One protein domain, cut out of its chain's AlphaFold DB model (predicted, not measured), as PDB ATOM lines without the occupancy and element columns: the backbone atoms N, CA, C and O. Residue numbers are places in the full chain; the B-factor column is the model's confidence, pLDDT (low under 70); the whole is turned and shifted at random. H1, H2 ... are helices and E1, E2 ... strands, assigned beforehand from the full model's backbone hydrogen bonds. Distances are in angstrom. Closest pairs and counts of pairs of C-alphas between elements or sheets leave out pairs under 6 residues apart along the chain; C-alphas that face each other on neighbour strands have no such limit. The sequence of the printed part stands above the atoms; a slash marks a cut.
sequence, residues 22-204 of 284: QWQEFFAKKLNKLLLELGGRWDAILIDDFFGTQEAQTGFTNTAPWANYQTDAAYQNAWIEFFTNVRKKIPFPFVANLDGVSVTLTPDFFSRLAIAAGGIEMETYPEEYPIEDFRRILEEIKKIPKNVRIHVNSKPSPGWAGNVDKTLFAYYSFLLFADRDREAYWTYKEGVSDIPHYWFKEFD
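AT A GLANCE: This is residues 22 to 204 of the 284 residues of an uncharacterized protein of Candidatus Giovannonibacteria bacterium RIFCSPHIGHO2_02_FULL_45_40 (UniProt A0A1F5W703). A strongly twisted wall of five parallel strands, side by side in chain order E1 E2 E3 E4 E5, has H5 and H7 over one face. H3, H5 and H6 lie in a row with H5 between the other two, and H1 packs on H3 and reaches away from it. The 183 printed residues hold seven named helices and five named strands, in the order H1 E1 H2 H3 E2 H4 H5 E3 H6 E4 H7 E5, a mixed class. The whole is compact, with a radius of gyration of the C-alphas of 17.1 A and spans of 49 by 40 by 32 A.

IN THESE COORDINATES: Find C-alpha 22 at (71.515, 61.348, 69.931); from there H1 runs 22.8 A to residue 37. Next come E1, residues 45 to 50, H2, residues 54 to 61, and H3, residues 72 to 89, the longest helix at 26.2 A. E2, residues 94 to 98, leads to H4, residues 100 to 105, and H5, residues 107 to 117, 15.8 A. E3, residues 119 to 122, precedes H6, residues 131 to 143, 19.2 A. E4, residues 149 to 154, spans 16.0 A, and H7, residues 164 to 175, 16.4 A. E5, residues 184 to 188, ends at C-alpha 188, (48.850, 65.549, 99.402).

HOW THE PARTS SIT: Look across the sheet from edge strand E1 to edge strand E5: N 95 and O 45 are 2.8 A apart, N 121 and O 96 2.8 A, N 151 and O 120 2.8 A, and N 185 and O 150 2.8 A, each within hydrogen-bond range. Each neighbour pair is a strand-helix-strand unit, parallel strands with helix between, and each crossover is right-handed. In two layers, helices on one face of a sheet, H5 has a height of 8.6 A and H7 9.4 A; H7 lies over E5. H5, the hub, touches H3 at Ala 117 and Phe 83, the closest C-alphas, 5.3 A, and H6 at Ser 111 and Glu 140, 5.4 A. H1 touches H3 with residues 24 to 28 alone, closest at Ala 28 and Val 86, 6.0 A, a steep tilt of 42 degrees. H2 only just touches H4, with 3 pairs of C-alphas within 8 A, closest at Ala 56 and Val 101, 5.9 A. Every O i to N i+4 pair is within hydrogen-bond range in H1, H2, H4 and H7; the counts are 12 of 14 in H3, 6 of 7 in H5 and 8 of 9 in H6.

THE WHOLE: The C-alphas farthest apart, of Ala 67 and Lys 201, are 51.4 A apart. The printed part has no cut and no long link; residues 189 to 204 hold no named element. Confidence is under 70 at residue 40 and residues 124 to 128, 155 to 162 and 190 to 199.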
ATOM      1  N   GLN A  22      71.463  59.933  70.321       92.94
ATOM      2  CA  GLN A  22      71.515  61.348  69.931       92.94
ATOM      3  C   GLN A  22      70.529  62.184  70.754       92.94
ATOM      4  O   GLN A  22      70.838  63.311  71.146       92.94
ATOM      5  N   TRP A  23      69.357  61.619  71.060       92.19
ATOM      6  CA  TRP A  23      68.391  62.263  71.940       92.19
ATOM      7  C   TRP A  23      68.903  62.342  73.386       92.19
ATOM      8  O   TRP A  23      68.837  63.416  73.982       92.19
ATOM      9  N   GLN A  24      69.506  61.273  73.920       94.38
ATOM     10  CA  GLN A  24      70.152  61.283  75.244       94.38
ATOM     11  C   GLN A  24      71.204  62.399  75.366       94.38
ATOM     12  O   GLN A  24      71.260  63.121  76.365       94.38
ATOM     13  N   GLU A  25      72.054  62.556  74.346       94.81
ATOM     14  CA  GLU A  25      73.078  63.604  74.302       94.81
ATOM     15  C   GLU A  25      72.474  65.004  74.236       94.81
ATOM     16  O   GLU A  25      72.895  65.898  74.979       94.81
ATOM     17  N   PHE A  26      71.471  65.192  73.378       94.12
ATOM     18  CA  PHE A  26      70.729  66.441  73.281       94.12
ATOM     19  C   PHE A  26      70.070  66.813  74.617       94.12
ATOM     20  O   PHE A  26      70.229  67.946  75.080       94.12
ATOM     21  N   PHE A  27      69.389  65.858  75.258       93.25
ATOM     22  CA  PHE A  27      68.721  66.039  76.543       93.25
ATOM     23  C   PHE A  27      69.715  66.462  77.628       93.25
ATOM     24  O   PHE A  27      69.540  67.514  78.245       93.25
ATOM     25  N   ALA A  28      70.811  65.714  77.801       94.56
ATOM     26  CA  ALA A  28      71.828  66.021  78.804       94.56
ATOM     27  C   ALA A  28      72.470  67.402  78.581       94.56
ATOM     28  O   ALA A  28      72.688  68.156  79.532       94.56
ATOM     29  N   LYS A  29      72.744  67.774  77.323       95.19
ATOM     30  CA  LYS A  29      73.284  69.098  76.978       95.19
ATOM     31  C   LYS A  29      72.303  70.217  77.329       95.19
ATOM     32  O   LYS A  29      72.711  71.227  77.903       95.19
ATOM     33  N   LYS A  30      71.024  70.051  76.979       93.50
ATOM     34  CA  LYS A  30      69.975  71.041  77.255       93.50
ATOM     35  C   LYS A  30      69.765  71.216  78.758       93.50
ATOM     36  O   LYS A  30      69.701  72.348  79.230       93.50
ATOM     37  N   LEU A  31      69.722  70.111  79.496       92.31
ATOM     38  CA  LEU A  31      69.527  70.114  80.939       92.31
ATOM     39  C   LEU A  31      70.701  70.766  81.677       92.31
ATOM     40  O   LEU A  31      70.479  71.648  82.497       92.31
ATOM     41  N   ASN A  32      71.947  70.430  81.330       91.50
ATOM     42  CA  ASN A  32      73.119  71.088  81.916       91.50
ATOM     43  C   ASN A  32      73.137  72.597  81.661       91.50
ATOM     44  O   ASN A  32      73.450  73.368  82.566       91.50
ATOM     45  N   LYS A  33      72.769  73.033  80.448       92.69
ATOM     46  CA  LYS A  33      72.637  74.463  80.150       92.69
ATOM     47  C   LYS A  33      71.615  75.126  81.084       92.69
ATOM     48  O   LYS A  33      71.935  76.146  81.684       92.69
ATOM     49  N   LEU A  34      70.437  74.522  81.241       90.81
ATOM     50  CA  LEU A  34      69.388  75.034  82.125       90.81
ATOM     51  C   LEU A  34      69.853  75.103  83.589       90.81
ATOM     52  O   LEU A  34      69.658  76.116  84.252       90.81
ATOM     53  N   LEU A  35      70.507  74.053  84.090       88.62
ATOM     54  CA  LEU A  35      71.006  73.999  85.468       88.62
ATOM     55  C   LEU A  35      72.053  75.086  85.755       88.62
ATOM     56  O   LEU A  35      72.036  75.682  86.834       88.62
ATOM     57  N   LEU A  36      72.935  75.366  84.788       88.25
ATOM     58  CA  LEU A  36      73.909  76.457  84.870       88.25
ATOM     59  C   LEU A  36      73.221  77.826  84.898       88.25
ATOM     60  O   LEU A  36      73.567  78.667  85.724       88.25
ATOM     61  N   GLU A  37      72.227  78.041  84.033       90.75
ATOM     62  CA  GLU A  37      71.469  79.299  83.956       90.75
ATOM     63  C   GLU A  37      70.630  79.561  85.219       90.75
ATOM     64  O   GLU A  37      70.472  80.712  85.623       90.75
ATOM     65  N   LEU A  38      70.143  78.507  85.884       86.88
ATOM     66  CA  LEU A  38      69.376  78.598  87.133       86.88
ATOM     67  C   LEU A  38      70.250  78.651  88.401       86.88
ATOM     68  O   LEU A  38      69.722  78.759  89.510       86.88
ATOM     69  N   GLY A  39      71.578  78.585  88.266       81.06
ATOM     70  CA  GLY A  39      72.511  78.763  89.381       81.06
ATOM     71  C   GLY A  39      72.516  77.626  90.410       81.06
ATOM     72  O   GLY A  39      72.828  77.879  91.571       81.06
ATOM     73  N   GLY A  40      72.164  76.398  90.011       69.94
ATOM     74  CA  GLY A  40      72.386  75.188  90.819       69.94
ATOM     75  C   GLY A  40      71.617  75.094  92.143       69.94
ATOM     76  O   GLY A  40      72.092  74.441  93.064       69.94
ATOM     77  N   ARG A  41      70.450  75.736  92.262       81.12
ATOM     78  CA  ARG A  41      69.638  75.772  93.499       81.12
ATOM     79  C   ARG A  41      68.693  74.577  93.691       81.12
ATOM     80  O   ARG A  41      67.757  74.675  94.474       81.12
ATOM     81  N   TRP A  42      68.876  73.507  92.928       83.25
ATOM     82  CA  TRP A  42      67.942  72.385  92.871       83.25
ATOM     83  C   TRP A  42      68.581  71.146  93.478       83.25
ATOM     84  O   TRP A  42      69.732  70.854  93.177       83.25
ATOM     85  N   ASP A  43      67.832  70.389  94.276       82.00
ATOM     86  CA  ASP A  43      68.332  69.149  94.881       82.00
ATOM     87  C   ASP A  43      68.060  67.911  94.015       82.00
ATOM     88  O   ASP A  43      68.671  66.858  94.215       82.00
ATOM     89  N   ALA A  44      67.125  68.014  93.067       87.81
ATOM     90  CA  ALA A  44      66.660  66.923  92.218       87.81
ATOM     91  C   ALA A  44      66.062  67.443  90.904       87.81
ATOM     92  O   ALA A  44      65.771  68.631  90.762       87.81
ATOM     93  N   ILE A  45      65.828  66.523  89.967       90.50
ATOM     94  CA  ILE A  45      65.146  66.785  88.698       90.50
ATOM     95  C   ILE A  45      63.947  65.849  88.600       90.50
ATOM     96  O   ILE A  45      64.128  64.643  88.446       90.50
ATOM     97  N   LEU A  46      62.736  66.395  88.684       89.56
ATOM     98  CA  LEU A  46      61.514  65.637  88.432       89.56
ATOM     99  C   LEU A  46      61.309  65.498  86.918       89.56
ATOM    100  O   LEU A  46      61.351  66.495  86.194       89.56
ATOM    101  N   ILE A  47      61.113  64.270  86.443       88.62
ATOM    102  CA  ILE A  47      60.686  63.986  85.070       88.62
ATOM    103  C   ILE A  47      59.239  63.522  85.134       88.62
ATOM    104  O   ILE A  47      58.971  62.446  85.664       88.62
ATOM    105  N   ASP A  48      58.351  64.351  84.602       84.75
ATOM    106  CA  ASP A  48      56.923  64.067  84.488       84.75
ATOM    107  C   ASP A  48      56.594  63.311  83.185       84.75
ATOM    108  O   ASP A  48      57.450  63.220  82.298       84.75
ATOM    109  N   ASP A  49      55.374  62.779  83.076       78.88
ATOM    110  CA  ASP A  49      54.877  61.980  81.942       78.88
ATOM    111  C   ASP A  49      55.750  60.752  81.618       78.88
ATOM    112  O   ASP A  49      56.131  60.499  80.466       78.88
ATOM    113  N   PHE A  50      56.114  59.986  82.650       86.12
ATOM    114  CA  PHE A  50      56.988  58.832  82.494       86.12
ATOM    115  C   PHE A  50      56.196  57.525  82.366       86.12
ATOM    116  O   PHE A  50      55.649  57.016  83.344       86.12
ATOM    117  N   PHE A  51      56.205  56.943  81.163       86.06
ATOM    118  CA  PHE A  51      55.510  55.690  80.861       86.06
ATOM    119  C   PHE A  51      56.464  54.494  80.817       86.06
ATOM    120  O   PHE A  51      57.446  54.486  80.068       86.06
ATOM    121  N   GLY A  52      56.165  53.467  81.609       87.06
ATOM    122  CA  GLY A  52      56.946  52.230  81.702       87.06
ATOM    123  C   GLY A  52      56.465  51.088  80.807       87.06
ATOM    124  O   GLY A  52      57.187  50.104  80.655       87.06
ATOM    125  N   THR A  53      55.277  51.189  80.212       87.50
ATOM    126  CA  THR A  53      54.693  50.151  79.347       87.50
ATOM    127  C   THR A  53      54.131  50.743  78.058       87.50
ATOM    128  O   THR A  53      53.830  51.937  77.969       87.50
ATOM    129  N   GLN A  54      53.975  49.900  77.036       83.25
ATOM    130  CA  GLN A  54      53.291  50.266  75.797       83.25
ATOM    131  C   GLN A  54      51.823  50.608  76.045       83.25
ATOM    132  O   GLN A  54      51.301  51.513  75.403       83.25
ATOM    133  N   GLU A  55      51.155  49.915  76.969       84.62
ATOM    134  CA  GLU A  55      49.764  50.205  77.324       84.62
ATOM    135  C   GLU A  55      49.627  51.618  77.898       84.62
ATOM    136  O   GLU A  55      48.833  52.410  77.390       84.62
ATOM    137  N   ALA A  56      50.468  51.970  78.875       83.81
ATOM    138  CA  ALA A  56      50.496  53.313  79.440       83.81
ATOM    139  C   ALA A  56      50.803  54.365  78.361       83.81
ATOM    140  O   ALA A  56      50.068  55.337  78.192       83.81
ATOM    141  N   GLN A  57      51.843  54.138  77.556       83.12
ATOM    142  CA  GLN A  57      52.236  55.072  76.507       83.12
ATOM    143  C   GLN A  57      51.129  55.254  75.458       83.12
ATOM    144  O   GLN A  57      50.757  56.379  75.133       83.12
ATOM    145  N   THR A  58      50.570  54.182  74.911       79.69
ATOM    146  CA  THR A  58      49.556  54.292  73.851       79.69
ATOM    147  C   THR A  58      48.242  54.872  74.371       79.69
ATOM    148  O   THR A  58      47.654  55.714  73.690       79.69
ATOM    149  N   GLY A  59      47.833  54.503  75.591       76.94
ATOM    150  CA  GLY A  59      46.630  55.021  76.242       76.94
ATOM    151  C   GLY A  59      46.678  56.528  76.504       76.94
ATOM    152  O   GLY A  59      45.696  57.220  76.248       76.94
ATOM    153  N   PHE A  60      47.822  57.058  76.948       74.00
ATOM    154  CA  PHE A  60      47.975  58.494  77.215       74.00
ATOM    155  C   PHE A  60      48.255  59.321  75.959       74.00
ATOM    156  O   PHE A  60      47.773  60.446  75.820       74.00
ATOM    157  N   THR A  61      49.051  58.787  75.034       73.31
ATOM    158  CA  THR A  61      49.552  59.573  73.898       73.31
ATOM    159  C   THR A  61      48.670  59.489  72.657       73.31
ATOM    160  O   THR A  61      48.830  60.311  71.753       73.31
ATOM    161  N   ASN A  62      47.762  58.507  72.583       73.81
ATOM    162  CA  ASN A  62      47.001  58.165  71.378       73.81
ATOM    163  C   ASN A  62      47.896  57.936  70.140       73.81
ATOM    164  O   ASN A  62      47.489  58.197  69.005       73.81
ATOM    165  N   THR A  63      49.133  57.473  70.344       72.38
ATOM    166  CA  THR A  63      50.079  57.150  69.265       72.38
ATOM    167  C   THR A  63      50.246  55.641  69.104       72.38
ATOM    168  O   THR A  63      49.895  54.867  69.991       72.38
ATOM    169  N   ALA A  64      50.760  55.203  67.950       72.81
ATOM    170  CA  ALA A  64      51.155  53.807  67.781       72.81
ATOM    171  C   ALA A  64      52.334  53.472  68.715       72.81
ATOM    172  O   ALA A  64      53.196  54.339  68.913       72.81
ATOM    173  N   PRO A  65      52.432  52.222  69.214       71.88
ATOM    174  CA  PRO A  65      53.617  51.771  69.925       71.88
ATOM    175  C   PRO A  65      54.865  52.040  69.092       71.88
ATOM    176  O   PRO A  65      54.863  51.922  67.860       71.88
ATOM    177  N   TRP A  66      55.958  52.384  69.754       74.50
ATOM    178  CA  TRP A  66      57.208  52.601  69.049       74.50
ATOM    179  C   TRP A  66      57.720  51.314  68.413       74.50
ATOM    180  O   TRP A  66      57.988  50.326  69.093       74.50
ATOM    181  N   ALA A  67      57.946  51.365  67.100       73.31
ATOM    182  CA  ALA A  67      58.377  50.212  66.310       73.31
ATOM    183  C   ALA A  67      59.690  49.569  66.802       73.31
ATOM    184  O   ALA A  67      59.918  48.384  66.567       73.31
ATOM    185  N   ASN A  68      60.542  50.337  67.491       83.19
ATOM    186  CA  ASN A  68      61.833  49.875  68.007       83.19
ATOM    187  C   ASN A  68      61.712  48.991  69.261       83.19
ATOM    188  O   ASN A  68      62.671  48.301  69.604       83.19
ATOM    189  N   TYR A  69      60.556  48.980  69.933       87.88
ATOM    190  CA  TYR A  69      60.353  48.249  71.183       87.88
ATOM    191  C   TYR A  69      59.187  47.284  71.037       87.88
ATOM    192  O   TYR A  69      58.032  47.658  71.177       87.88
ATOM    193  N   GLN A  70      59.493  46.018  70.763       86.31
ATOM    194  CA  GLN A  70      58.471  44.984  70.571       86.31
ATOM    195  C   GLN A  70      57.866  44.469  71.887       86.31
ATOM    196  O   GLN A  70      56.831  43.813  71.858       86.31
ATOM    197  N   THR A  71      58.502  44.747  73.027       90.50
ATOM    198  CA  THR A  71      58.053  44.317  74.359       90.50
ATOM    199  C   THR A  71      58.250  45.428  75.388       90.50
ATOM    200  O   THR A  71      59.161  46.250  75.242       90.50
ATOM    201  N   ASP A  72      57.456  45.409  76.463       91.62
ATOM    202  CA  ASP A  72      57.637  46.315  77.606       91.62
ATOM    203  C   ASP A  72      59.034  46.177  78.209       91.62
ATOM    204  O   ASP A  72      59.703  47.174  78.443       91.62
ATOM    205  N   ALA A  73      59.546  44.950  78.347       93.38
ATOM    206  CA  ALA A  73      60.892  44.718  78.866       93.38
ATOM    207  C   ALA A  73      61.984  45.427  78.038       93.38
ATOM    208  O   ALA A  73      62.934  45.967  78.604       93.38
ATOM    209  N   ALA A  74      61.861  45.449  76.704       92.44
ATOM    210  CA  ALA A  74      62.800  46.172  75.847       92.44
ATOM    211  C   ALA A  74      62.697  47.691  76.053       92.44
ATOM    212  O   ALA A  74      63.720  48.367  76.153       92.44
ATOM    213  N   TYR A  75      61.472  48.213  76.160       91.31
ATOM    214  CA  TYR A  75      61.226  49.635  76.392       91.31
ATOM    215  C   TYR A  75      61.738  50.095  77.769       91.31
ATOM    216  O   TYR A  75      62.476  51.073  77.884       91.31
ATOM    217  N   GLN A  76      61.440  49.320  78.807       94.25
ATOM    218  CA  GLN A  76      61.904  49.524  80.176       94.25
ATOM    219  C   GLN A  76      63.427  49.495  80.270       94.25
ATOM    220  O   GLN A  76      64.023  50.367  80.898       94.25
ATOM    221  N   ASN A  77      64.087  48.539  79.610       94.88
ATOM    222  CA  ASN A  77      65.549  48.485  79.583       94.88
ATOM    223  C   ASN A  77      66.158  49.735  78.934       94.88
ATOM    224  O   ASN A  77      67.144  50.254  79.453       94.88
ATOM    225  N   ALA A  78      65.550  50.268  77.871       93.50
ATOM    226  CA  ALA A  78      66.011  51.512  77.260       93.50
ATOM    227  C   ALA A  78      65.894  52.712  78.214       93.50
ATOM    228  O   ALA A  78      66.788  53.557  78.251       93.50
ATOM    229  N   TRP A  79      64.856  52.759  79.052       93.50
ATOM    230  CA  TRP A  79      64.751  53.750  80.125       93.50
ATOM    231  C   TRP A  79      65.819  53.585  81.214       93.50
ATOM    232  O   TRP A  79      66.422  54.569  81.649       93.50
ATOM    233  N   ILE A  80      66.104  52.351  81.635       95.94
ATOM    234  CA  ILE A  80      67.191  52.077  82.588       95.94
ATOM    235  C   ILE A  80      68.542  52.527  82.012       95.94
ATOM    236  O   ILE A  80      69.333  53.178  82.706       95.94
ATOM    237  N   GLU A  81      68.807  52.227  80.740       94.94
ATOM    238  CA  GLU A  81      70.018  52.659  80.039       94.94
ATOM    239  C   GLU A  81      70.088  54.181  79.896       94.94
ATOM    240  O   GLU A  81      71.143  54.767  80.159       94.94
ATOM    241  N   PHE A  82      68.969  54.833  79.560       94.75
ATOM    242  CA  PHE A  82      68.853  56.288  79.514       94.75
ATOM    243  C   PHE A  82      69.344  56.917  80.820       94.75
ATOM    244  O   PHE A  82      70.279  57.720  80.799       94.75
ATOM    245  N   PHE A  83      68.789  56.519  81.970       95.00
ATOM    246  CA  PHE A  83      69.199  57.096  83.251       95.00
ATOM    247  C   PHE A  83      70.639  56.740  83.609       95.00
ATOM    248  O   PHE A  83      71.390  57.605  84.066       95.00
ATOM    249  N   THR A  84      71.066  55.509  83.325       91.81
ATOM    250  CA  THR A  84      72.452  55.071  83.542       91.81
ATOM    251  C   THR A  84      73.453  55.926  82.756       91.81
ATOM    252  O   THR A  84      74.549  56.212  83.247       91.81
ATOM    253  N   ASN A  85      73.099  56.364  81.547       93.56
ATOM    254  CA  ASN A  85      73.963  57.170  80.686       93.56
ATOM    255  C   ASN A  85      73.870  58.669  80.981       93.56
ATOM    256  O   ASN A  85      74.895  59.353  81.029       93.56
ATOM    257  N   VAL A  86      72.660  59.188  81.184       94.00
ATOM    258  CA  VAL A  86      72.414  60.619  81.391       94.00
ATOM    259  C   VAL A  86      72.863  61.062  82.780       94.00
ATOM    260  O   VAL A  86      73.499  62.108  82.888       94.00
ATOM    261  N   ARG A  87      72.661  60.261  83.835       90.94
ATOM    262  CA  ARG A  87      73.115  60.619  85.196       90.94
ATOM    263  C   ARG A  87      74.618  60.785  85.321       90.94
ATOM    264  O   ARG A  87      75.072  61.617  86.092       90.94
ATOM    265  N   LYS A  88      75.409  60.070  84.522       91.25
ATOM    266  CA  LYS A  88      76.869  60.275  84.478       91.25
ATOM    267  C   LYS A  88      77.252  61.688  84.018       91.25
ATOM    268  O   LYS A  88      78.385  62.107  84.223       91.25
ATOM    269  N   LYS A  89      76.328  62.402  83.367       92.94
ATOM    270  CA  LYS A  89      76.521  63.737  82.790       92.94
ATOM    271  C   LYS A  89      75.794  64.836  83.573       92.94
ATOM    272  O   LYS A  89      75.965  66.000  83.220       92.94
ATOM    273  N   ILE A  90      74.975  64.489  84.569       90.81
ATOM    274  CA  ILE A  90      74.095  65.411  85.299       90.81
ATOM    275  C   ILE A  90      74.366  65.266  86.804       90.81
ATOM    276  O   ILE A  90      74.251  64.160  87.324       90.81
ATOM    277  N   PRO A  91      74.715  66.347  87.526       85.44
ATOM    278  CA  PRO A  91      75.161  66.255  88.918       85.44
ATOM    279  C   PRO A  91      74.025  66.080  89.941       85.44
ATOM    280  O   PRO A  91      74.297  66.002  91.136       85.44
ATOM    281  N   PHE A  92      72.770  66.007  89.493       87.31
ATOM    282  CA  PHE A  92      71.591  65.861  90.346       87.31
ATOM    283  C   PHE A  92      70.891  64.522  90.078       87.31
ATOM    284  O   PHE A  92      70.876  64.059  88.933       87.31
ATOM    285  N   PRO A  93      70.302  63.885  91.103       87.50
ATOM    286  CA  PRO A  93      69.457  62.717  90.900       87.50
ATOM    287  C   PRO A  93      68.171  63.099  90.161       87.50
ATOM    288  O   PRO A  93      67.659  64.216  90.288       87.50
ATOM    289  N   PHE A  94      67.637  62.136  89.420       93.06
ATOM    290  CA  PHE A  94      66.319  62.239  88.821       93.06
ATOM    291  C   PHE A  94      65.285  61.593  89.731       93.06
ATOM    292  O   PHE A  94      65.574  60.605  90.402       93.06
ATOM    293  N   VAL A  95      64.079  62.140  89.715       92.31
ATOM    294  CA  VAL A  95      62.873  61.531  90.264       92.31
ATOM    295  C   VAL A  95      61.963  61.297  89.064       92.31
ATOM    296  O   VAL A  95      61.518  62.256  88.442       92.31
ATOM    297  N   ALA A  96      61.784  60.046  88.652       92.94
ATOM    298  CA  ALA A  96      60.901  59.720  87.530       92.94
ATOM    299  C   ALA A  96      59.463  59.566  88.040       92.94
ATOM    300  O   ALA A  96      59.245  58.728  88.907       92.94
ATOM    301  N   ASN A  97      58.509  60.351  87.536       90.00
ATOM    302  CA  ASN A  97      57.093  60.231  87.888       90.00
ATOM    303  C   ASN A  97      56.437  59.104  87.084       90.00
ATOM    304  O   ASN A  97      55.910  59.338  85.995       90.00
ATOM    305  N   LEU A  98      56.560  57.873  87.584       89.69
ATOM    306  CA  LEU A  98      56.084  56.682  86.890       89.69
ATOM    307  C   LEU A  98      54.560  56.589  86.991       89.69
ATOM    308  O   LEU A  98      53.994  56.625  88.085       89.69
ATOM    309  N   ASP A  99      53.910  56.413  85.844       85.94
ATOM    310  CA  ASP A  99      52.462  56.259  85.772       85.94
ATOM    311  C   ASP A  99      51.953  55.022  86.544       85.94
ATOM    312  O   ASP A  99      52.623  53.988  86.645       85.94
ATOM    313  N   GLY A 100      50.722  55.109  87.051       81.38
ATOM    314  CA  GLY A 100      50.121  54.045  87.854       81.38
ATOM    315  C   GLY A 100      49.931  52.712  87.130       81.38
ATOM    316  O   GLY A 100      50.073  51.661  87.757       81.38
ATOM    317  N   VAL A 101      49.668  52.732  85.818       84.25
ATOM    318  CA  VAL A 101      49.460  51.515  85.015       84.25
ATOM    319  C   VAL A 101      50.754  50.705  84.964       84.25
ATOM    320  O   VAL A 101      50.747  49.499  85.212       84.25
ATOM    321  N   SER A 102      51.886  51.366  84.732       87.50
ATOM    322  CA  SER A 102      53.201  50.721  84.725       87.50
ATOM    323  C   SER A 102      53.589  50.140  86.081       87.50
ATOM    324  O   SER A 102      54.176  49.055  86.128       87.50
ATOM    325  N   VAL A 103      53.240  50.822  87.178       85.19
ATOM    326  CA  VAL A 103      53.456  50.308  88.539       85.19
ATOM    327  C   VAL A 103      52.670  49.010  88.766       85.19
ATOM    328  O   VAL A 103      53.223  48.049  89.301       85.19
ATOM    329  N   THR A 104      51.411  48.946  88.324       84.62
ATOM    330  CA  THR A 104      50.551  47.762  88.496       84.62
ATOM    331  C   THR A 104      50.972  46.580  87.621       84.62
ATOM    332  O   THR A 104      51.018  45.436  88.087       84.62
ATOM    333  N   LEU A 105      51.256  46.837  86.341       87.00
ATOM    334  CA  LEU A 105      51.570  45.790  85.367       87.00
ATOM    335  C   LEU A 105      52.978  45.225  85.564       87.00
ATOM    336  O   LEU A 105      53.184  44.017  85.442       87.00
ATOM    337  N   THR A 106      53.940  46.089  85.888       90.00
ATOM    338  CA  THR A 106      55.360  45.735  86.005       90.00
ATOM    339  C   THR A 106      55.974  46.307  87.283       90.00
ATOM    340  O   THR A 106      56.820  47.200  87.220       90.00
ATOM    341  N   PRO A 107      55.583  45.807  88.469       89.50
ATOM    342  CA  PRO A 107      56.066  46.349  89.736       89.50
ATOM    343  C   PRO A 107      57.596  46.259  89.875       89.50
ATOM    344  O   PRO A 107      58.206  47.178  90.410       89.50
ATOM    345  N   ASP A 108      58.267  45.240  89.322       94.44
ATOM    346  CA  ASP A 108      59.740  45.161  89.368       94.44
ATOM    347  C   ASP A 108      60.429  46.331  88.649       94.44
ATOM    348  O   ASP A 108      61.530  46.748  89.026       94.44
ATOM    349  N   PHE A 109      59.778  46.893  87.627       94.44
ATOM    350  CA  PHE A 109      60.301  48.048  86.920       94.44
ATOM    351  C   PHE A 109      60.358  49.279  87.828       94.44
ATOM    352  O   PHE A 109      61.316  50.041  87.724       94.44
ATOM    353  N   PHE A 110      59.418  49.433  88.769       92.81
ATOM    354  CA  PHE A 110      59.407  50.534  89.737       92.81
ATOM    355  C   PHE A 110      60.727  50.612  90.521       92.81
ATOM    356  O   PHE A 110      61.397  51.648  90.522       92.81
ATOM    357  N   SER A 111      61.164  49.506  91.134       95.25
ATOM    358  CA  SER A 111      62.397  49.498  91.932       95.25
ATOM    359  C   SER A 111      63.651  49.666  91.070       95.25
ATOM    360  O   SER A 111      64.554  50.437  91.415       95.25
ATOM    361  N   ARG A 112      63.697  49.009  89.905       96.88
ATOM    362  CA  ARG A 112      64.807  49.124  88.945       96.88
ATOM    363  C   ARG A 112      64.960  50.553  88.427       96.88
ATOM    364  O   ARG A 112      66.081  51.064  88.373       96.88
ATOM    365  N   LEU A 113      63.848  51.198  88.081       95.44
ATOM    366  CA  LEU A 113      63.808  52.576  87.609       95.44
ATOM    367  C   LEU A 113      64.261  53.544  88.697       95.44
ATOM    368  O   LEU A 113      65.128  54.372  88.428       95.44
ATOM    369  N   ALA A 114      63.752  53.400  89.923       94.94
ATOM    370  CA  ALA A 114      64.153  54.233  91.054       94.94
ATOM    371  C   ALA A 114      65.674  54.204  91.269       94.94
ATOM    372  O   ALA A 114      66.317  55.248  91.389       94.94
ATOM    373  N   ILE A 115      66.276  53.010  91.247       95.56
ATOM    374  CA  ILE A 115      67.729  52.832  91.390       95.56
ATOM    375  C   ILE A 115      68.478  53.501  90.231       95.56
ATOM    376  O   ILE A 115      69.444  54.242  90.453       95.56
ATOM    377  N   ALA A 116      68.022  53.275  88.995       95.44
ATOM    378  CA  ALA A 116      68.644  53.833  87.803       95.44
ATOM    379  C   ALA A 116      68.563  55.365  87.771       95.44
ATOM    380  O   ALA A 116      69.576  56.004  87.500       95.44
ATOM    381  N   ALA A 117      67.417  55.960  88.112       94.94
ATOM    382  CA  ALA A 117      67.169  57.404  88.118       94.94
ATOM    383  C   ALA A 117      67.761  58.123  89.348       94.94
ATOM    384  O   ALA A 117      68.193  59.276  89.256       94.94
ATOM    385  N   GLY A 118      67.887  57.424  90.478       93.19
ATOM    386  CA  GLY A 118      68.259  58.008  91.772       93.19
ATOM    387  C   GLY A 118      67.054  58.452  92.599       93.19
ATOM    388  O   GLY A 118      67.228  58.926  93.722       93.19
ATOM    389  N   GLY A 119      65.857  58.253  92.065       94.19
ATOM    390  CA  GLY A 119      64.599  58.480  92.733       94.19
ATOM    391  C   GLY A 119      63.410  58.157  91.836       94.19
ATOM    392  O   GLY A 119      63.537  58.041  90.616       94.19
ATOM    393  N   ILE A 120      62.247  58.026  92.454       93.44
ATOM    394  CA  ILE A 120      60.981  57.754  91.781       93.44
ATOM    395  C   ILE A 120      59.859  58.522  92.464       93.44
ATOM    396  O   ILE A 120      59.869  58.692  93.684       93.44
ATOM    397  N   GLU A 121      58.919  59.003  91.671       90.44
ATOM    398  CA  GLU A 121      57.634  59.504  92.124       90.44
ATOM    399  C   GLU A 121      56.548  58.543  91.642       90.44
ATOM    400  O   GLU A 121      56.637  58.005  90.537       90.44
ATOM    401  N   MET A 122      55.555  58.301  92.492       82.12
ATOM    402  CA  MET A 122      54.309  57.659  92.093       82.12
ATOM    403  C   MET A 122      53.157  58.649  92.276       82.12
ATOM    404  O   MET A 122      52.953  59.185  93.371       82.12
ATOM    405  N   GLU A 123      52.404  58.881  91.204       71.19
ATOM    406  CA  GLU A 123      51.118  59.587  91.233       71.19
ATOM    407  C   GLU A 123      49.972  58.605  91.453       71.19
ATOM    408  O   GLU A 123      49.065  58.480  90.633       71.19
ATOM    409  N   THR A 124      50.032  57.853  92.548       61.47
ATOM    410  CA  THR A 124      49.032  56.825  92.807       61.47
ATOM    411  C   THR A 124      48.609  56.721  94.253       61.47
ATOM    412  O   THR A 124      49.314  57.064  95.205       61.47
ATOM    413  N   TYR A 125      47.373  56.261  94.382       64.19
ATOM    414  CA  TYR A 125      46.620  56.195  95.608       64.19
ATOM    415  C   TYR A 125      46.747  54.777  96.139       64.19
ATOM    416  O   TYR A 125      46.477  53.830  95.397       64.19
ATOM    417  N   PRO A 126      47.019  54.589  97.433       61.19
ATOM    418  CA  PRO A 126      46.844  53.284  98.050       61.19
ATOM    419  C   PRO A 126      45.422  52.741  97.823       61.19
ATOM    420  O   PRO A 126      45.251  51.534  97.777       61.19
ATOM    421  N   GLU A 127      44.429  53.619  97.619       61.81
ATOM    422  CA  GLU A 127      43.018  53.305  97.324       61.81
ATOM    423  C   GLU A 127      42.733  52.830  95.902       61.81
ATOM    424  O   GLU A 127      41.732  52.155  95.675       61.81
ATOM    425  N   GLU A 128      43.586  53.180  94.946       68.56
ATOM    426  CA  GLU A 128      43.440  52.741  93.558       68.56
ATOM    427  C   GLU A 128      44.064  51.358  93.346       68.56
ATOM    428  O   GLU A 128      43.725  50.668  92.388       68.56
ATOM    429  N   TYR A 129      44.918  50.914  94.272       73.06
ATOM    430  CA  TYR A 129      45.552  49.605  94.209       73.06
ATOM    431  C   TYR A 129      44.733  48.544  94.933       73.06
ATOM    432  O   TYR A 129      44.543  48.655  96.147       73.06
ATOM    433  N   PRO A 130      44.272  47.482  94.254       78.69
ATOM    434  CA  PRO A 130      43.924  46.230  94.910       78.69
ATOM    435  C   PRO A 130      44.994  45.806  95.926       78.69
ATOM    436  O   PRO A 130      46.179  46.095  95.749       78.69
ATOM    437  N   ILE A 131      44.591  45.070  96.964       83.00
ATOM    438  CA  ILE A 131      45.494  44.609  98.031       83.00
ATOM    439  C   ILE A 131      46.763  43.918  97.499       83.00
ATOM    440  O   ILE A 131      47.860  44.182  97.987       83.00
ATOM    441  N   GLU A 132      46.630  43.102  96.449       85.94
ATOM    442  CA  GLU A 132      47.757  42.426  95.796       85.94
ATOM    443  C   GLU A 132      48.746  43.396  95.149       85.94
ATOM    444  O   GLU A 132      49.958  43.195  95.218       85.94
ATOM    445  N   ASP A 133      48.251  44.468  94.542       86.25
ATOM    446  CA  ASP A 133      49.083  45.456  93.859       86.25
ATOM    447  C   ASP A 133      49.846  46.284  94.885       86.25
ATOM    448  O   ASP A 133      51.063  46.442  94.781       86.25
ATOM    449  N   PHE A 134      49.158  46.701  95.947       86.06
ATOM    450  CA  PHE A 134      49.782  47.413  97.052       86.06
ATOM    451  C   PHE A 134      50.851  46.564  97.755       86.06
ATOM    452  O   PHE A 134      51.962  47.043  97.999       86.06
ATOM    453  N   ARG A 135      50.573  45.272  97.998       89.69
ATOM    454  CA  ARG A 135      51.561  44.325  98.539       89.69
ATOM    455  C   ARG A 135      52.805  44.257  97.658       89.69
ATOM    456  O   ARG A 135      53.920  44.358  98.168       89.69
ATOM    457  N   ARG A 136      52.628  44.108  96.340       90.69
ATOM    458  CA  ARG A 136      53.744  44.047  95.384       90.69
ATOM    459  C   ARG A 136      54.572  45.332  95.410       90.69
ATOM    460  O   ARG A 136      55.792  45.245  95.459       90.69
ATOM    461  N   ILE A 137      53.938  46.503  95.473       89.19
ATOM    462  CA  ILE A 137      54.643  47.791  95.572       89.19
ATOM    463  C   ILE A 137      55.484  47.876  96.852       89.19
ATOM    464  O   ILE A 137      56.650  48.266  96.788       89.19
ATOM    465  N   LEU A 138      54.942  47.469  98.007       90.38
ATOM    466  CA  LEU A 138      55.706  47.454  99.260       90.38
ATOM    467  C   LEU A 138      56.940  46.543  99.172       90.38
ATOM    468  O   LEU A 138      58.013  46.917  99.651       90.38
ATOM    469  N   GLU A 139      56.823  45.379  98.529       93.25
ATOM    470  CA  GLU A 139      57.964  44.483  98.302       93.25
ATOM    471  C   GLU A 139      59.018  45.089  97.367       93.25
ATOM    472  O   GLU A 139      60.218  44.895  97.570       93.25
ATOM    473  N   GLU A 140      58.610  45.875  96.375       93.62
ATOM    474  CA  GLU A 140      59.541  46.585  95.495       93.62
ATOM    475  C   GLU A 140      60.245  47.743  96.207       93.62
ATOM    476  O   GLU A 140      61.455  47.918  96.046       93.62
ATOM    477  N   ILE A 141      59.543  48.477  97.074       92.38
ATOM    478  CA  ILE A 141      60.139  49.540  97.897       92.38
ATOM    479  C   ILE A 141      61.242  48.988  98.812       92.38
ATOM    480  O   ILE A 141      62.277  49.638  98.994       92.38
ATOM    481  N   LYS A 142      61.084  47.770  99.347       92.06
ATOM    482  CA  LYS A 142      62.119  47.112 100.167       92.06
ATOM    483  C   LYS A 142      63.422  46.869  99.401       92.06
ATOM    484  O   LYS A 142      64.491  46.882 100.008       92.06
ATOM    485  N   LYS A 143      63.360  46.692  98.076       95.19
ATOM    486  CA  LYS A 143      64.542  46.502  97.214       95.19
ATOM    487  C   LYS A 143      65.271  47.812  96.912       95.19
ATOM    488  O   LYS A 143      66.440  47.782  96.533       95.19
ATOM    489  N   ILE A 144      64.599  48.953  97.072       95.06
ATOM    490  CA  ILE A 144      65.174  50.276  96.819       95.06
ATOM    491  C   ILE A 144      66.089  50.664  97.996       95.06
ATOM    492  O   ILE A 144      65.611  50.731  99.140       95.06
ATOM    493  N   PRO A 145      67.382  50.968  97.750       95.12
ATOM    494  CA  PRO A 145      68.296  51.456  98.780       95.12
ATOM    495  C   PRO A 145      67.725  52.668  99.522       95.12
ATOM    496  O   PRO A 145      67.111  53.537  98.909       95.12
ATOM    497  N   LYS A 146      67.946  52.758 100.839       92.50
ATOM    498  CA  LYS A 146      67.339  53.813 101.669       92.50
ATOM    499  C   LYS A 146      67.703  55.249 101.237       92.50
ATOM    500  O   LYS A 146      66.937  56.165 101.501       92.50
ATOM    501  N   ASN A 147      68.832  55.437 100.548       91.56
ATOM    502  CA  ASN A 147      69.297  56.727 100.025       91.56
ATOM    503  C   ASN A 147      68.776  57.068  98.612       91.56
ATOM    504  O   ASN A 147      69.190  58.071  98.035       91.56
ATOM    505  N   VAL A 148      67.943  56.217  98.010       93.69
ATOM    506  CA  VAL A 148      67.252  56.509  96.748       93.69
ATOM    507  C   VAL A 148      65.891  57.110  97.080       93.69
ATOM    508  O   VAL A 148      65.152  56.561  97.897       93.69
ATOM    509  N   ARG A 149      65.563  58.235  96.436       92.44
ATOM    510  CA  ARG A 149      64.369  59.021  96.768       92.44
ATOM    511  C   ARG A 149      63.088  58.321  96.352       92.44
ATOM    512  O   ARG A 149      62.970  57.869  95.218       92.44
ATOM    513  N   ILE A 150      62.105  58.304  97.238       91.75
ATOM    514  CA  ILE A 150      60.746  57.866  96.927       91.75
ATOM    515  C   ILE A 150      59.814  59.020  97.262       91.75
ATOM    516  O   ILE A 150      59.749  59.453  98.409       91.75
ATOM    517  N   HIS A 151      59.103  59.523  96.266       88.88
ATOM    518  CA  HIS A 151      58.065  60.521  96.453       88.88
ATOM    519  C   HIS A 151      56.701  59.893  96.160       88.88
ATOM    520  O   HIS A 151      56.510  59.246  95.135       88.88
ATOM    521  N   VAL A 152      55.751  60.063  97.070       85.62
ATOM    522  CA  VAL A 152      54.350  59.712  96.834       85.62
ATOM    523  C   VAL A 152      53.562  61.002  96.708       85.62
ATOM    524  O   VAL A 152      53.492  61.785  97.655       85.62
ATOM    525  N   ASN A 153      52.986  61.215  95.533       79.81
ATOM    526  CA  ASN A 153      52.195  62.389  95.206       79.81
ATOM    527  C   ASN A 153      50.720  61.979  95.140       79.81
ATOM    528  O   ASN A 153      50.231  61.502  94.117       79.81
ATOM    529  N   SER A 154      50.011  62.134  96.256       75.88
ATOM    530  CA  SER A 154      48.591  61.812  96.362       75.88
ATOM    531  C   SER A 154      47.751  63.017  95.935       75.88
ATOM    532  O   SER A 154      47.686  64.023  96.638       75.88
ATOM    533  N   LYS A 155      47.082  62.923  94.786       69.88
ATOM    534  CA  LYS A 155      45.961  63.811  94.415       69.88
ATOM    535  C   LYS A 155      44.661  63.171  94.935       69.88
ATOM    536  O   LYS A 155      44.726  62.015  95.298       69.88
ATOM    537  N   PRO A 156      43.513  63.845  95.086       60.56
ATOM    538  CA  PRO A 156      42.216  63.210  95.262       60.56
ATOM    539  C   PRO A 156      41.598  62.916  93.897       60.56
ATOM    540  O   PRO A 156      41.666  63.755  92.991       60.56
ATOM    541  N   SER A 157      40.886  61.793  93.767       60.56
ATOM    542  CA  SER A 157      39.966  61.632  92.646       60.56
ATOM    543  C   SER A 157      38.917  62.761  92.699       60.56
ATOM    544  O   SER A 157      38.618  63.285  93.785       60.56
ATOM    545  N   PRO A 158      38.345  63.187  91.556       59.03
ATOM    546  CA  PRO A 158      37.338  64.242  91.537       59.03
ATOM    547  C   PRO A 158      36.225  63.995  92.569       59.03
ATOM    548  O   PRO A 158      35.567  62.959  92.544       59.03
ATOM    549  N   GLY A 159      36.023  64.958  93.476       57.25
ATOM    550  CA  GLY A 159      35.018  64.883  94.542       57.25
ATOM    551  C   GLY A 159      35.546  64.583  95.951       57.25
ATOM    552  O   GLY A 159      34.726  64.506  96.861       57.25
ATOM    553  N   TRP A 160      36.863  64.429  96.163       60.00
ATOM    554  CA  TRP A 160      37.416  64.142  97.504       60.00
ATOM    555  C   TRP A 160      38.155  65.304  98.176       60.00
ATOM    556  O   TRP A 160      38.754  65.107  99.231       60.00
ATOM    557  N   ALA A 161      38.119  66.511  97.607       67.88
ATOM    558  CA  ALA A 161      38.645  67.690  98.298       67.88
ATOM    559  C   ALA A 161      37.976  67.835  99.682       67.88
ATOM    560  O   ALA A 161      36.750  67.740  99.794       67.88
ATOM    561  N   GLY A 162      38.778  68.031 100.729       69.44
ATOM    562  CA  GLY A 162      38.350  68.096 102.124       69.44
ATOM    563  C   GLY A 162      38.010  66.755 102.790       69.44
ATOM    564  O   GLY A 162      37.463  66.769 103.893       69.44
ATOM    565  N   ASN A 163      38.286  65.600 102.166       77.62
ATOM    566  CA  ASN A 163      38.030  64.297 102.788       77.62
ATOM    567  C   ASN A 163      39.186  63.873 103.715       77.62
ATOM    568  O   ASN A 163      40.205  63.323 103.285       77.62
ATOM    569  N   VAL A 164      38.992  64.116 105.011       79.56
ATOM    570  CA  VAL A 164      39.967  63.823 106.072       79.56
ATOM    571  C   VAL A 164      40.316  62.338 106.139       79.56
ATOM    572  O   VAL A 164      41.495  61.998 106.140       79.56
ATOM    573  N   ASP A 165      39.319  61.452 106.131       81.62
ATOM    574  CA  ASP A 165      39.537  60.008 106.287       81.62
ATOM    575  C   ASP A 165      40.405  59.447 105.157       81.62
ATOM    576  O   ASP A 165      41.306  58.641 105.384       81.62
ATOM    577  N   LYS A 166      40.186  59.939 103.936       80.56
ATOM    578  CA  LYS A 166      40.956  59.565 102.743       80.56
ATOM    579  C   LYS A 166      42.377  60.119 102.776       80.56
ATOM    580  O   LYS A 166      43.334  59.432 102.420       80.56
ATOM    581  N   THR A 167      42.541  61.344 103.269       81.31
ATOM    582  CA  THR A 167      43.872  61.931 103.461       81.31
ATOM    583  C   THR A 167      44.679  61.149 104.494       81.31
ATOM    584  O   THR A 167      45.841  60.813 104.256       81.31
ATOM    585  N   LEU A 168      44.051  60.800 105.621       84.06
ATOM    586  CA  LEU A 168      44.667  59.981 106.660       84.06
ATOM    587  C   LEU A 168      44.961  58.565 106.160       84.06
ATOM    588  O   LEU A 168      46.029  58.036 106.452       84.06
ATOM    589  N   PHE A 169      44.087  57.973 105.344       87.69
ATOM    590  CA  PHE A 169      44.346  56.686 104.704       87.69
ATOM    591  C   PHE A 169      45.604  56.708 103.823       87.69
ATOM    592  O   PHE A 169      46.464  55.826 103.938       87.69
ATOM    593  N   ALA A 170      45.748  57.736 102.982       85.31
ATOM    594  CA  ALA A 170      46.932  57.925 102.147       85.31
ATOM    595  C   ALA A 170      48.203  58.132 102.990       85.31
ATOM    596  O   ALA A 170      49.215  57.466 102.756       85.31
ATOM    597  N   TYR A 171      48.133  58.984 104.017       87.62
ATOM    598  CA  TYR A 171      49.243  59.223 104.939       87.62
ATOM    599  C   TYR A 171      49.676  57.950 105.675       87.62
ATOM    600  O   TYR A 171      50.855  57.599 105.695       87.62
ATOM    601  N   TYR A 172      48.731  57.210 106.252       91.12
ATOM    602  CA  TYR A 172      49.024  55.983 106.989       91.12
ATOM    603  C   TYR A 172      49.582  54.889 106.078       91.12
ATOM    604  O   TYR A 172      50.490  54.162 106.472       91.12
ATOM    605  N   SER A 173      49.142  54.830 104.824       91.06
ATOM    606  CA  SER A 173      49.747  53.947 103.826       91.06
ATOM    607  C   SER A 173      51.191  54.339 103.492       91.06
ATOM    608  O   SER A 173      52.046  53.463 103.377       91.06
ATOM    609  N   PHE A 174      51.505  55.637 103.404       90.62
ATOM    610  CA  PHE A 174      52.885  56.120 103.267       90.62
ATOM    611  C   PHE A 174      53.761  55.703 104.464       90.62
ATOM    612  O   PHE A 174      54.890  55.231 104.289       90.62
ATOM    613  N   LEU A 175      53.222  55.773 105.686       92.62
ATOM    614  CA  LEU A 175      53.927  55.333 106.893       92.62
ATOM    615  C   LEU A 175      54.277  53.835 106.896       92.62
ATOM    616  O   LEU A 175      55.162  53.427 107.648       92.62
ATOM    617  N   LEU A 176      53.674  52.998 106.043       93.44
ATOM    618  CA  LEU A 176      54.035  51.576 105.939       93.44
ATOM    619  C   LEU A 176      55.452  51.341 105.395       93.44
ATOM    620  O   LEU A 176      56.019  50.277 105.640       93.44
ATOM    621  N   PHE A 177      56.059  52.323 104.726       91.56
ATOM    622  CA  PHE A 177      57.445  52.218 104.253       91.56
ATOM    623  C   PHE A 177      58.322  53.437 104.576       91.56
ATOM    624  O   PHE A 177      59.550  53.327 104.514       91.56
ATOM    625  N   ALA A 178      57.735  54.579 104.953       90.12
ATOM    626  CA  ALA A 178      58.482  55.757 105.388       90.12
ATOM    627  C   ALA A 178      59.304  55.454 106.649       90.12
ATOM    628  O   ALA A 178      58.803  54.876 107.609       90.12
ATOM    629  N   ASP A 179      60.582  55.796 106.659       83.50
ATOM    630  CA  ASP A 179      61.474  55.510 107.780       83.50
ATOM    631  C   ASP A 179      62.427  56.684 107.968       83.50
ATOM    632  O   ASP A 179      62.751  57.365 106.996       83.50
ATOM    633  N   ARG A 180      62.908  56.897 109.193       82.06
ATOM    634  CA  ARG A 180      63.822  58.004 109.509       82.06
ATOM    635  C   ARG A 180      65.092  57.969 108.657       82.06
ATOM    636  O   ARG A 180      65.599  59.012 108.259       82.06
ATOM    637  N   ASP A 181      65.577  56.766 108.368       85.62
ATOM    638  CA  ASP A 181      66.792  56.546 107.584       85.62
ATOM    639  C   ASP A 181      66.537  56.444 106.073       85.62
ATOM    640  O   ASP A 181      67.471  56.156 105.323       85.62
ATOM    641  N   ARG A 182      65.289  56.604 105.610       90.25
ATOM    642  CA  ARG A 182      64.915  56.497 104.194       90.25
ATOM    643  C   ARG A 182      64.568  57.871 103.627       90.25
ATOM    644  O   ARG A 182      63.776  58.602 104.211       90.25
ATOM    645  N   GLU A 183      65.077  58.184 102.437       88.94
ATOM    646  CA  GLU A 183      64.671  59.374 101.676       88.94
ATOM    647  C   GLU A 183      63.269  59.183 101.065       88.94
ATOM    648  O   GLU A 183      63.119  58.961  99.863       88.94
ATOM    649  N   ALA A 184      62.233  59.232 101.901       89.31
ATOM    650  CA  ALA A 184      60.836  59.110 101.500       89.31
ATOM    651  C   ALA A 184      60.071  60.408 101.791       89.31
ATOM    652  O   ALA A 184      60.150  60.954 102.889       89.31
ATOM    653  N   TYR A 185      59.303  60.872 100.811       86.81
ATOM    654  CA  TYR A 185      58.516  62.097 100.885       86.81
ATOM    655  C   TYR A 185      57.082  61.799 100.475       86.81
ATOM    656  O   TYR A 185      56.833  60.976  99.593       86.81
ATOM    657  N   TRP A 186      56.146  62.512 101.081       86.00
ATOM    658  CA  TRP A 186      54.743  62.445 100.718       86.00
ATOM    659  C   TRP A 186      54.202  63.850 100.532       86.00
ATOM    660  O   TRP A 186      54.498  64.752 101.318       86.00
ATOM    661  N   THR A 187      53.414  64.029  99.482       79.25
ATOM    662  CA  THR A 187      52.631  65.236  99.268       79.25
ATOM    663  C   THR A 187      51.180  64.858  99.034       79.25
ATOM    664  O   THR A 187      50.875  63.901  98.323       79.25
ATOM    665  N   TYR A 188      50.283  65.628  99.644       76.00
ATOM    666  CA  TYR A 188      48.850  65.549  99.402       76.00
ATOM    667  C   TYR A 188      48.401  66.831  98.704       76.00
ATOM    668  O   TYR A 188      48.587  67.930  99.238       76.00
ATOM    669  N   LYS A 189      47.870  66.709  97.488       70.75
ATOM    670  CA  LYS A 189      47.423  67.824  96.645       70.75
ATOM    671  C   LYS A 189      45.911  67.811  96.566       70.75
ATOM    672  O   LYS A 189      45.388  67.088  95.737       70.75
ATOM    673  N   GLU A 190      45.192  68.596  97.357       61.38
ATOM    674  CA  GLU A 190      43.732  68.637  97.232       61.38
ATOM    675  C   GLU A 190      43.289  69.324  95.932       61.38
ATOM    676  O   GLU A 190      43.368  70.532  95.812       61.38
ATOM    677  N   GLY A 191      42.798  68.573  94.945       56.69
ATOM    678  CA  GLY A 191      42.223  69.123  93.711       56.69
ATOM    679  C   GLY A 191      43.254  69.682  92.718       56.69
ATOM    680  O   GLY A 191      44.217  69.002  92.370       56.69
ATOM    681  N   VAL A 192      43.006  70.884  92.179       53.56
ATOM    682  CA  VAL A 192      43.928  71.564  91.246       53.56
ATOM    683  C   VAL A 192      45.065  72.239  92.015       53.56
ATOM    684  O   VAL A 192      44.867  72.630  93.161       53.56
ATOM    685  N   SER A 193      46.229  72.416  91.378       53.03
ATOM    686  CA  SER A 193      47.502  72.914  91.946       53.03
ATOM    687  C   SER A 193      47.465  74.243  92.734       53.03
ATOM    688  O   SER A 193      48.507  74.683  93.211       53.03
ATOM    689  N   ASP A 194      46.296  74.873  92.872       51.34
ATOM    690  CA  ASP A 194      46.065  76.185  93.478       51.34
ATOM    691  C   ASP A 194      45.333  76.123  94.844       51.34
ATOM    692  O   ASP A 194      45.029  77.168  95.422       51.34
ATOM    693  N   ILE A 195      45.011  74.934  95.371       53.69
ATOM    694  CA  ILE A 195      44.288  74.770  96.650       53.69
ATOM    695  C   ILE A 195      45.282  74.655  97.823       53.69
ATOM    696  O   ILE A 195      46.308  73.984  97.697       53.69
ATOM    697  N   PRO A 196      45.008  75.299  98.977       54.75
ATOM    698  CA  PRO A 196      45.864  75.204 100.156       54.75
ATOM    699  C   PRO A 196      45.994  73.760 100.657       54.75
ATOM    700  O   PRO A 196      45.004  73.051 100.807       54.75
ATOM    701  N   HIS A 197      47.226  73.351 100.963       60.00
ATOM    702  CA  HIS A 197      47.498  72.080 101.628       60.00
ATOM    703  C   HIS A 197      46.879  72.085 103.032       60.00
ATOM    704  O   HIS A 197      47.150  72.989 103.828       60.00
ATOM    705  N   TYR A 198      46.064  71.077 103.342       62.12
ATOM    706  CA  TYR A 198      45.532  70.878 104.686       62.12
ATOM    707  C   TYR A 198      46.586  70.210 105.564       62.12
ATOM    708  O   TYR A 198      47.259  69.266 105.148       62.12
ATOM    709  N   TRP A 199      46.733  70.722 106.784       69.88
ATOM    710  CA  TRP A 199      47.615  70.151 107.790       69.88
ATOM    711  C   TRP A 199      46.776  69.448 108.850       69.88
ATOM    712  O   TRP A 199      45.938  70.074 109.502       69.88
ATOM    713  N   PHE A 200      46.994  68.146 108.999       70.94
ATOM    714  CA  PHE A 200      46.313  67.308 109.975       70.94
ATOM    715  C   PHE A 200      47.215  67.118 111.192       70.94
ATOM    716  O   PHE A 200      48.423  66.939 111.047       70.94
ATOM    717  N   LYS A 201      46.639  67.141 112.399       70.69
ATOM    718  CA  LYS A 201      47.395  66.975 113.658       70.69
ATOM    719  C   LYS A 201      48.165  65.652 113.699       70.69
ATOM    720  O   LYS A 201      49.187  65.537 114.363       70.69
ATOM    721  N   GLU A 202      47.665  64.655 112.977       76.25
ATOM    722  CA  GLU A 202      48.244  63.333 112.799       76.25
ATOM    723  C   GLU A 202      49.656  63.404 112.196       76.25
ATOM    724  O   GLU A 202      50.457  62.505 112.441       76.25
ATOM    725  N   PHE A 203      49.985  64.482 111.471       79.50
ATOM    726  CA  PHE A 203      51.301  64.703 110.863       79.50
ATOM    727  C   PHE A 203      52.347  65.219 111.856       79.50
ATOM    728  O   PHE A 203      53.541  65.047 111.620       79.50
ATOM    729  N   ASP A 204      51.915  65.816 112.970       78.94
ATOM    730  CA  ASP A 204      52.805  66.343 114.013       78.94
ATOM    731  C   ASP A 204      53.159  65.290 115.075       78.94
ATOM    732  O   ASP A 204      53.971  65.542 115.970       78.94
TER     733      ASP A 204